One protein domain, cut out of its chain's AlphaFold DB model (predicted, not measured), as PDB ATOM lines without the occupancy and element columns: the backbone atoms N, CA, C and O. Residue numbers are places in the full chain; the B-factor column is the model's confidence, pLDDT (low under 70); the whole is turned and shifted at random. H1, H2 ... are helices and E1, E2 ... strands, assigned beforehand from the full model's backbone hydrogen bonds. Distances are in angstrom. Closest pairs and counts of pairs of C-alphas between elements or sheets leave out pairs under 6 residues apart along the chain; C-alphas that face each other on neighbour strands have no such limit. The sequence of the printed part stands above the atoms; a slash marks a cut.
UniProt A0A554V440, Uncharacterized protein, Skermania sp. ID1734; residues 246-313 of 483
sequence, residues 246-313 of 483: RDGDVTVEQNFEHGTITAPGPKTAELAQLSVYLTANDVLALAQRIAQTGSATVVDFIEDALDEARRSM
ATOM      1  N   ARG A 246    -122.475   0.897  61.693       92.94
ATOM      2  CA  ARG A 246    -122.144   1.795  62.813       92.94
ATOM      3  C   ARG A 246    -121.534   1.059  64.006       92.94
ATOM      4  O   ARG A 246    -121.191   1.688  65.000       92.94
ATOM      5  N   ASP A 247    -121.400  -0.255  63.897       93.19
ATOM      6  CA  ASP A 247    -121.048  -1.175  64.974       93.19
ATOM      7  C   ASP A 247    -119.913  -2.123  64.555       93.19
ATOM      8  O   ASP A 247    -119.836  -3.267  64.990       93.19
ATOM      9  N   GLY A 248    -119.028  -1.634  63.681       92.06
ATOM     10  CA  GLY A 248    -117.837  -2.368  63.262       92.06
ATOM     11  C   GLY A 248    -118.144  -3.600  62.412       92.06
ATOM     12  O   GLY A 248    -117.484  -4.619  62.594       92.06
ATOM     13  N   ASP A 249    -119.112  -3.503  61.496       94.50
ATOM     14  CA  ASP A 249    -119.563  -4.554  60.567       94.50
ATOM     15  C   ASP A 249    -120.330  -5.719  61.212       94.50
ATOM     16  O   ASP A 249    -120.521  -6.771  60.590       94.50
ATOM     17  N   VAL A 250    -120.818  -5.532  62.440       96.38
ATOM     18  CA  VAL A 250    -121.687  -6.497  63.125       96.38
ATOM     19  C   VAL A 250    -123.098  -6.461  62.538       96.38
ATOM     20  O   VAL A 250    -123.657  -7.498  62.166       96.38
ATOM     21  N   THR A 251    -123.655  -5.272  62.347       97.00
ATOM     22  CA  THR A 251    -124.872  -5.057  61.569       97.00
ATOM     23  C   THR A 251    -124.616  -4.078  60.436       97.00
ATOM     24  O   THR A 251    -123.651  -3.310  60.412       97.00
ATOM     25  N   VAL A 252    -125.492  -4.139  59.444       97.06
ATOM     26  CA  VAL A 252    -125.597  -3.131  58.396       97.06
ATOM     27  C   VAL A 252    -127.011  -2.594  58.387       97.06
ATOM     28  O   VAL A 252    -127.969  -3.321  58.657       97.06
ATOM     29  N   GLU A 253    -127.147  -1.322  58.052       97.25
ATOM     30  CA  GLU A 253    -128.437  -0.671  57.949       97.25
ATOM     31  C   GLU A 253    -128.514   0.262  56.751       97.25
ATOM     32  O   GLU A 253    -127.515   0.822  56.294       97.25
ATOM     33  N   GLN A 254    -129.728   0.417  56.235       98.50
ATOM     34  CA  GLN A 254    -130.010   1.300  55.119       98.50
ATOM     35  C   GLN A 254    -131.360   1.980  55.309       98.50
ATOM     36  O   GLN A 254    -132.343   1.355  55.716       98.50
ATOM     37  N   ASN A 255    -131.392   3.273  54.998       98.38
ATOM     38  CA  ASN A 255    -132.601   4.080  55.068       98.38
ATOM     39  C   ASN A 255    -133.402   3.979  53.769       98.38
ATOM     40  O   ASN A 255    -132.856   4.070  52.664       98.38
ATOM     41  N   PHE A 256    -134.713   3.869  53.935       98.69
ATOM     42  CA  PHE A 256    -135.731   3.875  52.898       98.69
ATOM     43  C   PHE A 256    -136.737   5.003  53.178       98.69
ATOM     44  O   PHE A 256    -136.747   5.576  54.270       98.69
ATOM     45  N   GLU A 257    -137.585   5.336  52.203       98.19
ATOM     46  CA  GLU A 257    -138.576   6.424  52.303       98.19
ATOM     47  C   GLU A 257    -139.425   6.362  53.584       98.19
ATOM     48  O   GLU A 257    -139.830   7.399  54.118       98.19
ATOM     49  N   HIS A 258    -139.710   5.156  54.077       97.44
ATOM     50  CA  HIS A 258    -140.645   4.916  55.177       97.44
ATOM     51  C   HIS A 258    -140.065   4.040  56.297       97.44
ATOM     52  O   HIS A 258    -140.803   3.366  57.016       97.44
ATOM     53  N   GLY A 259    -138.745   4.048  56.471       97.25
ATOM     54  CA  GLY A 259    -138.104   3.380  57.600       97.25
ATOM     55  C   GLY A 259    -136.659   3.000  57.332       97.25
ATOM     56  O   GLY A 259    -136.066   3.375  56.325       97.25
ATOM     57  N   THR A 260    -136.104   2.208  58.236       98.00
ATOM     58  CA  THR A 260    -134.743   1.682  58.135       98.00
ATOM     59  C   THR A 260    -134.816   0.166  58.167       98.00
ATOM     60  O   THR A 260    -135.568  -0.409  58.957       98.00
ATOM     61  N   ILE A 261    -134.042  -0.486  57.306       98.00
ATOM     62  CA  ILE A 261    -133.828  -1.930  57.379       98.00
ATOM     63  C   ILE A 261    -132.462  -2.147  58.015       98.00
ATOM     64  O   ILE A 261    -131.476  -1.584  57.548       98.00
ATOM     65  N   THR A 262    -132.412  -2.988  59.046       96.44
ATOM     66  CA  THR A 262    -131.174  -3.471  59.671       96.44
ATOM     67  C   THR A 262    -131.041  -4.969  59.421       96.44
ATOM     68  O   THR A 262    -132.015  -5.727  59.533       96.44
ATOM     69  N   ALA A 263    -129.843  -5.424  59.085       96.00
ATOM     70  CA  ALA A 263    -129.545  -6.821  58.804       96.00
ATOM     71  C   ALA A 263    -128.159  -7.219  59.341       96.00
ATOM     72  O   ALA A 263    -127.373  -6.342  59.706       96.00
ATOM     73  N   PRO A 264    -127.854  -8.528  59.412       96.75
ATOM     74  CA  PRO A 264    -126.519  -8.993  59.766       96.75
ATOM     75  C   PRO A 264    -125.451  -8.378  58.856       96.75
ATOM     76  O   PRO A 264    -125.595  -8.383  57.632       96.75
ATOM     77  N   GLY A 265    -124.399  -7.839  59.464       95.94
ATOM     78  CA  GLY A 265    -123.247  -7.279  58.770       95.94
ATOM     79  C   GLY A 265    -122.199  -8.340  58.413       95.94
ATOM     80  O   GLY A 265    -122.365  -9.518  58.749       95.94
ATOM     81  N   PRO A 266    -121.117  -7.938  57.723       94.00
ATOM     82  CA  PRO A 266    -120.054  -8.838  57.283       94.00
ATOM     83  C   PRO A 266    -119.478  -9.753  58.373       94.00
ATOM     84  O   PRO A 266    -119.341 -10.949  58.124       94.00
ATOM     85  N   LYS A 267    -119.204  -9.244  59.584       95.62
ATOM     86  CA  LYS A 267    -118.658 -10.070  60.681       95.62
ATOM     87  C   LYS A 267    -119.646 -11.138  61.134       95.62
ATOM     88  O   LYS A 267    -119.280 -12.294  61.320       95.62
ATOM     89  N   THR A 268    -120.917 -10.772  61.252       96.38
ATOM     90  CA  THR A 268    -121.985 -11.706  61.632       96.38
ATOM     91  C   THR A 268    -122.207 -12.771  60.562       96.38
ATOM     92  O   THR A 268    -122.435 -13.937  60.879       96.38
ATOM     93  N   ALA A 269    -122.107 -12.393  59.284       93.06
ATOM     94  CA  ALA A 269    -122.178 -13.336  58.175       93.06
ATOM     95  C   ALA A 269    -120.978 -14.297  58.154       93.06
ATOM     96  O   ALA A 269    -121.165 -15.489  57.918       93.06
ATOM     97  N   GLU A 270    -119.767 -13.812  58.438       92.44
ATOM     98  CA  GLU A 270    -118.573 -14.655  58.566       92.44
ATOM     99  C   GLU A 270    -118.704 -15.643  59.732       92.44
ATOM    100  O   GLU A 270    -118.477 -16.841  59.560       92.44
ATOM    101  N   LEU A 271    -119.156 -15.172  60.898       92.88
ATOM    102  CA  LEU A 271    -119.386 -16.026  62.062       92.88
ATOM    103  C   LEU A 271    -120.413 -17.129  61.771       92.88
ATOM    104  O   LEU A 271    -120.226 -18.283  62.164       92.88
ATOM    105  N   ALA A 272    -121.472 -16.800  61.031       91.69
ATOM    106  CA  ALA A 272    -122.451 -17.779  60.573       91.69
ATOM    107  C   ALA A 272    -121.852 -18.808  59.599       91.69
ATOM    108  O   ALA A 272    -122.160 -19.987  59.700       91.69
ATOM    109  N   GLN A 273    -120.949 -18.406  58.698       88.38
ATOM    110  CA  GLN A 273    -120.267 -19.348  57.796       88.38
ATOM    111  C   GLN A 273    -119.367 -20.337  58.544       88.38
ATOM    112  O   GLN A 273    -119.249 -21.490  58.133       88.38
ATOM    113  N   LEU A 274    -118.748 -19.901  59.642       87.44
ATOM    114  CA  LEU A 274    -118.004 -20.785  60.540       87.44
ATOM    115  C   LEU A 274    -118.957 -21.667  61.373       87.44
ATOM    116  O   LEU A 274    -118.639 -22.806  61.703       87.44
ATOM    117  N   SER A 275    -120.175 -21.196  61.628       84.81
ATOM    118  CA  SER A 275    -121.213 -21.900  62.386       84.81
ATOM    119  C   SER A 275    -122.155 -22.677  61.476       84.81
ATOM    120  O   SER A 275    -123.280 -22.263  61.231       84.81
ATOM    121  N   VAL A 276    -121.710 -23.845  61.022       71.94
ATOM    122  CA  VAL A 276    -122.327 -24.712  59.998       71.94
ATOM    123  C   VAL A 276    -123.867 -24.879  60.029       71.94
ATOM    124  O   VAL A 276    -124.473 -25.180  59.000       71.94
ATOM    125  N   TYR A 277    -124.518 -24.685  61.175       79.62
ATOM    126  CA  TYR A 277    -125.963 -24.845  61.355       79.62
ATOM    127  C   TYR A 277    -126.739 -23.552  61.642       79.62
ATOM    128  O   TYR A 277    -127.951 -23.618  61.845       79.62
ATOM    129  N   LEU A 278    -126.073 -22.399  61.696       86.88
ATOM    130  CA  LEU A 278    -126.688 -21.116  62.024       86.88
ATOM    131  C   LEU A 278    -126.631 -20.181  60.819       86.88
ATOM    132  O   LEU A 278    -125.588 -19.995  60.197       86.88
ATOM    133  N   THR A 279    -127.757 -19.545  60.506       90.88
ATOM    134  CA  THR A 279    -127.768 -18.429  59.558       90.88
ATOM    135  C   THR A 279    -127.255 -17.156  60.233       90.88
ATOM    136  O   THR A 279    -127.275 -17.029  61.457       90.88
ATOM    137  N   ALA A 280    -126.865 -16.149  59.449       93.50
ATOM    138  CA  ALA A 280    -126.464 -14.851  60.001       93.50
ATOM    139  C   ALA A 280    -127.579 -14.180  60.829       93.50
ATOM    140  O   ALA A 280    -127.294 -13.451  61.776       93.50
ATOM    141  N   ASN A 281    -128.852 -14.451  60.509       92.81
ATOM    142  CA  ASN A 281    -129.975 -13.981  61.320       92.81
ATOM    143  C   ASN A 281    -130.075 -14.742  62.651       92.81
ATOM    144  O   ASN A 281    -130.360 -14.110  63.664       92.81
ATOM    145  N   ASP A 282    -129.804 -16.052  62.667       92.06
ATOM    146  CA  ASP A 282    -129.784 -16.841  63.907       92.06
ATOM    147  C   ASP A 282    -128.651 -16.382  64.833       92.06
ATOM    148  O   ASP A 282    -128.870 -16.206  66.031       92.06
ATOM    149  N   VAL A 283    -127.466 -16.113  64.271       94.38
ATOM    150  CA  VAL A 283    -126.321 -15.558  65.013       94.38
ATOM    151  C   VAL A 283    -126.666 -14.192  65.605       94.38
ATOM    152  O   VAL A 283    -126.453 -13.966  66.796       94.38
ATOM    153  N   LEU A 284    -127.254 -13.292  64.809       94.88
ATOM    154  CA  LEU A 284    -127.657 -11.974  65.302       94.88
ATOM    155  C   LEU A 284    -128.731 -12.075  66.396       94.88
ATOM    156  O   LEU A 284    -128.654 -11.370  67.401       94.88
ATOM    157  N   ALA A 285    -129.715 -12.964  66.237       92.81
ATOM    158  CA  ALA A 285    -130.750 -13.191  67.241       92.81
ATOM    159  C   ALA A 285    -130.171 -13.778  68.541       92.81
ATOM    160  O   ALA A 285    -130.574 -13.377  69.634       92.81
ATOM    161  N   LEU A 286    -129.200 -14.693  68.444       91.31
ATOM    162  CA  LEU A 286    -128.468 -15.213  69.599       91.31
ATOM    163  C   LEU A 286    -127.734 -14.087  70.337       91.31
ATOM    164  O   LEU A 286    -127.929 -13.936  71.543       91.31
ATOM    165  N   ALA A 287    -126.978 -13.261  69.612       93.88
ATOM    166  CA  ALA A 287    -126.262 -12.118  70.174       93.88
ATOM    167  C   ALA A 287    -127.208 -11.140  70.892       93.88
ATOM    168  O   ALA A 287    -126.926 -10.677  71.995       93.88
ATOM    169  N   GLN A 288    -128.380 -10.874  70.307       93.75
ATOM    170  CA  GLN A 288    -129.406 -10.026  70.919       93.75
ATOM    171  C   GLN A 288    -129.970 -10.621  72.214       93.75
ATOM    172  O   GLN A 288    -130.204  -9.877  73.165       93.75
ATOM    173  N   ARG A 289    -130.162 -11.945  72.290       90.50
ATOM    174  CA  ARG A 289    -130.598 -12.610  73.532       90.50
ATOM    175  C   ARG A 289    -129.536 -12.523  74.626       90.50
ATOM    176  O   ARG A 289    -129.879 -12.223  75.763       90.50
ATOM    177  N   ILE A 290    -128.264 -12.719  74.281       89.12
ATOM    178  CA  ILE A 290    -127.134 -12.566  75.216       89.12
ATOM    179  C   ILE A 290    -127.028 -11.115  75.709       89.12
ATOM    180  O   ILE A 290    -126.812 -10.867  76.895       89.12
ATOM    181  N   ALA A 291    -127.278 -10.144  74.831       92.19
ATOM    182  CA  ALA A 291    -127.336  -8.742  75.228       92.19
ATOM    183  C   ALA A 291    -128.494  -8.432  76.182       92.19
ATOM    184  O   ALA A 291    -128.332  -7.652  77.119       92.19
ATOM    185  N   GLN A 292    -129.646  -9.084  76.009       91.62
ATOM    186  CA  GLN A 292    -130.794  -8.926  76.906       91.62
ATOM    187  C   GLN A 292    -130.550  -9.487  78.313       91.62
ATOM    188  O   GLN A 292    -131.144  -8.979  79.264       91.62
ATOM    189  N   THR A 293    -129.679 -10.491  78.482       88.25
ATOM    190  CA  THR A 293    -129.300 -10.985  79.820       88.25
ATOM    191  C   THR A 293    -128.289 -10.081  80.526       88.25
ATOM    192  O   THR A 293    -128.041 -10.269  81.715       88.25
ATOM    193  N   GLY A 294    -127.712  -9.102  79.820       87.19
ATOM    194  CA  GLY A 294    -126.671  -8.214  80.338       87.19
ATOM    195  C   GLY A 294    -125.280  -8.851  80.396       87.19
ATOM    196  O   GLY A 294    -124.400  -8.303  81.054       87.19
ATOM    197  N   SER A 295    -125.078  -9.997  79.735       84.00
ATOM    198  CA  SER A 295    -123.805 -10.730  79.777       84.00
ATOM    199  C   SER A 295    -122.720 -10.103  78.894       84.00
ATOM    200  O   SER A 295    -121.548 -10.166  79.246       84.00
ATOM    201  N   ALA A 296    -123.102  -9.510  77.761       90.81
ATOM    202  CA  ALA A 296    -122.229  -8.788  76.829       90.81
ATOM    203  C   ALA A 296    -123.075  -7.903  75.909       90.81
ATOM    204  O   ALA A 296    -124.287  -8.094  75.828       90.81
ATOM    205  N   THR A 297    -122.482  -6.950  75.190       95.06
ATOM    206  CA  THR A 297    -123.212  -6.291  74.096       95.06
ATOM    207  C   THR A 297    -123.287  -7.199  72.861       95.06
ATOM    208  O   THR A 297    -122.577  -8.198  72.762       95.06
ATOM    209  N   VAL A 298    -124.149  -6.857  71.894       94.75
ATOM    210  CA  VAL A 298    -124.225  -7.579  70.604       94.75
ATOM    211  C   VAL A 298    -122.876  -7.558  69.882       94.75
ATOM    212  O   VAL A 298    -122.496  -8.558  69.279       94.75
ATOM    213  N   VAL A 299    -122.168  -6.427  69.958       95.75
ATOM    214  CA  VAL A 299    -120.863  -6.243  69.319       95.75
ATOM    215  C   VAL A 299    -119.821  -7.121  69.993       95.75
ATOM    216  O   VAL A 299    -119.237  -7.958  69.313       95.75
ATOM    217  N   ASP A 300    -119.672  -7.000  71.316       94.62
ATOM    218  CA  ASP A 300    -118.664  -7.758  72.069       94.62
ATOM    219  C   ASP A 300    -118.835  -9.267  71.853       94.62
ATOM    220  O   ASP A 300    -117.877  -9.964  71.537       94.62
ATOM    221  N   PHE A 301    -120.076  -9.770  71.927       94.75
ATOM    222  CA  PHE A 301    -120.342 -11.190  71.702       94.75
ATOM    223  C   PHE A 301    -119.938 -11.648  70.294       94.75
ATOM    224  O   PHE A 301    -119.304 -12.690  70.150       94.75
ATOM    225  N   ILE A 302    -120.314 -10.903  69.248       95.94
ATOM    226  CA  ILE A 302    -120.035 -11.315  67.863       95.94
ATOM    227  C   ILE A 302    -118.539 -11.242  67.558       95.94
ATOM    228  O   ILE A 302    -118.030 -12.119  66.863       95.94
ATOM    229  N   GLU A 303    -117.835 -10.233  68.069       94.69
ATOM    230  CA  GLU A 303    -116.387 -10.118  67.892       94.69
ATOM    231  C   GLU A 303    -115.639 -11.243  68.617       94.69
ATOM    232  O   GLU A 303    -114.865 -11.961  67.978       94.69
ATOM    233  N   ASP A 304    -115.942 -11.472  69.897       92.88
ATOM    234  CA  ASP A 304    -115.309 -12.529  70.690       92.88
ATOM    235  C   ASP A 304    -115.574 -13.920  70.094       92.88
ATOM    236  O   ASP A 304    -114.650 -14.722  69.923       92.88
ATOM    237  N   ALA A 305    -116.831 -14.203  69.737       93.31
ATOM    238  CA  ALA A 305    -117.219 -15.486  69.158       93.31
ATOM    239  C   ALA A 305    -116.595 -15.705  67.770       93.31
ATOM    240  O   ALA A 305    -116.248 -16.835  67.424       93.31
ATOM    241  N   LEU A 306    -116.409 -14.647  66.972       93.50
ATOM    242  CA  LEU A 306    -115.716 -14.737  65.686       93.50
ATOM    243  C   LEU A 306    -114.229 -15.047  65.854       93.50
ATOM    244  O   LEU A 306    -113.697 -15.905  65.143       93.50
ATOM    245  N   ASP A 307    -113.566 -14.403  66.808       91.44
ATOM    246  CA  ASP A 307    -112.157 -14.664  67.094       91.44
ATOM    247  C   ASP A 307    -111.929 -16.051  67.710       91.44
ATOM    248  O   ASP A 307    -110.910 -16.699  67.450       91.44
ATOM    249  N   GLU A 308    -112.869 -16.552  68.507       89.81
ATOM    250  CA  GLU A 308    -112.877 -17.939  68.977       89.81
ATOM    251  C   GLU A 308    -113.086 -18.928  67.822       89.81
ATOM    252  O   GLU A 308    -112.245 -19.805  67.599       89.81
ATOM    253  N   ALA A 309    -114.124 -18.727  67.003       89.75
ATOM    254  CA  ALA A 309    -114.425 -19.593  65.868       89.75
ATOM    255  C   ALA A 309    -113.246 -19.677  64.884       89.75
ATOM    256  O   ALA A 309    -112.876 -20.772  64.469       89.75
ATOM    257  N   ARG A 310    -112.574 -18.563  64.563       89.00
ATOM    258  CA  ARG A 310    -111.379 -18.558  63.690       89.00
ATOM    259  C   ARG A 310    -110.195 -19.350  64.259       89.00
ATOM    260  O   ARG A 310    -109.396 -19.887  63.493       89.00
ATOM    261  N   ARG A 311    -110.047 -19.415  65.587       85.50
ATOM    262  CA  ARG A 311    -108.973 -20.182  66.255       85.50
ATOM    263  C   ARG A 311    -109.273 -21.678  66.335       85.50
ATOM    264  O   ARG A 311    -108.334 -22.487  66.432       85.50
ATOM    265  N   SER A 312    -110.552 -22.040  66.319       84.31
ATOM    266  CA  SER A 312    -111.011 -23.411  66.560       84.31
ATOM    267  C   SER A 312    -111.573 -24.102  65.319       84.31
ATOM    268  O   SER A 312    -111.617 -25.334  65.278       84.31
ATOM    269  N   MET A 313    -111.893 -23.345  64.270       82.75
ATOM    270  CA  MET A 313    -112.411 -23.836  62.997       82.75
ATOM    271  C   MET A 313    -111.485 -23.466  61.840       82.75
ATOM    272  O   MET A 313    -110.873 -22.401  61.818       82.75
TER     273      MET A 313
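Overview. This is residues 246 to 313 of the 483 residues of an uncharacterized protein of Skermania sp. ID1734 (UniProt A0A554V440). Three short helices, H1, H2 and H3, pack crosswise into a small head, each touching the other two, and the two-stranded hairpin E1 and E2 runs out from it as an arm whose tip, residues 255 to 260, sticks out free. The printed part has 68 residues, with two named strands followed by three named helices, in the order E1 E2 H1 H2 H3; the sheet, E1 - E2, is antiparallel, and the class is mixed, helices and strands. The whole is compact, with a radius of gyration of the C-alphas of 12.3 A, yet elongated, spanning 43 by 26 by 21 A.

Arrangement. E1, residues 251 to 256, and E2, residues 259 to 264, form an antiparallel hairpin at 158 degrees, with N 252 and O 263 2.9 A apart and N 254 and O 261 3.0 A apart, both within hydrogen-bond range. H1, residues 266 to 274, has its closest C-alpha to E1 at Thr 268, 7.2 A from that of Thr 251. H2, residues 280 to 292, touches H1 with residues 280 to 284 alone, about perpendicular at 74 degrees; the closest C-alphas, of Ala 269 and Ala 280, are 4.9 A apart. H3, residues 298 to 312, touches H1 at a steep tilt of 40 degrees, the same way, closest at the C-alphas of Leu 271 and Leu 306, 5.3 A. With residues 298 to 302 alone H3 touches H2, at a steep tilt of 57 degrees, opposite ways; the C-alphas of Ala 287 and Val 298 are closest, 5.0 A. H3 is apart from E1 and E2. In H1, H2 and H3 every O i to N i+4 pair is within hydrogen-bond range.

Along the chain. E1 begins at C-alpha 251 (-124.872, -5.057, 61.569) and measures 16.5 A from first to last C-alpha; E2 measures 17.1 A. H1 measures 12.6 A, H2 18.4 A and H3 21.0 A, ending at C-alpha 312 (-111.011, -23.411, 66.560).

Size, cuts and confidence. The two C-alphas farthest apart, of Glu 257 and Ser 312, are 43.0 A apart. The printed part has no cut, and the four links between named elements are tight. The mean pLDDT of the printed part is 92.5, and no printed residue is under 70.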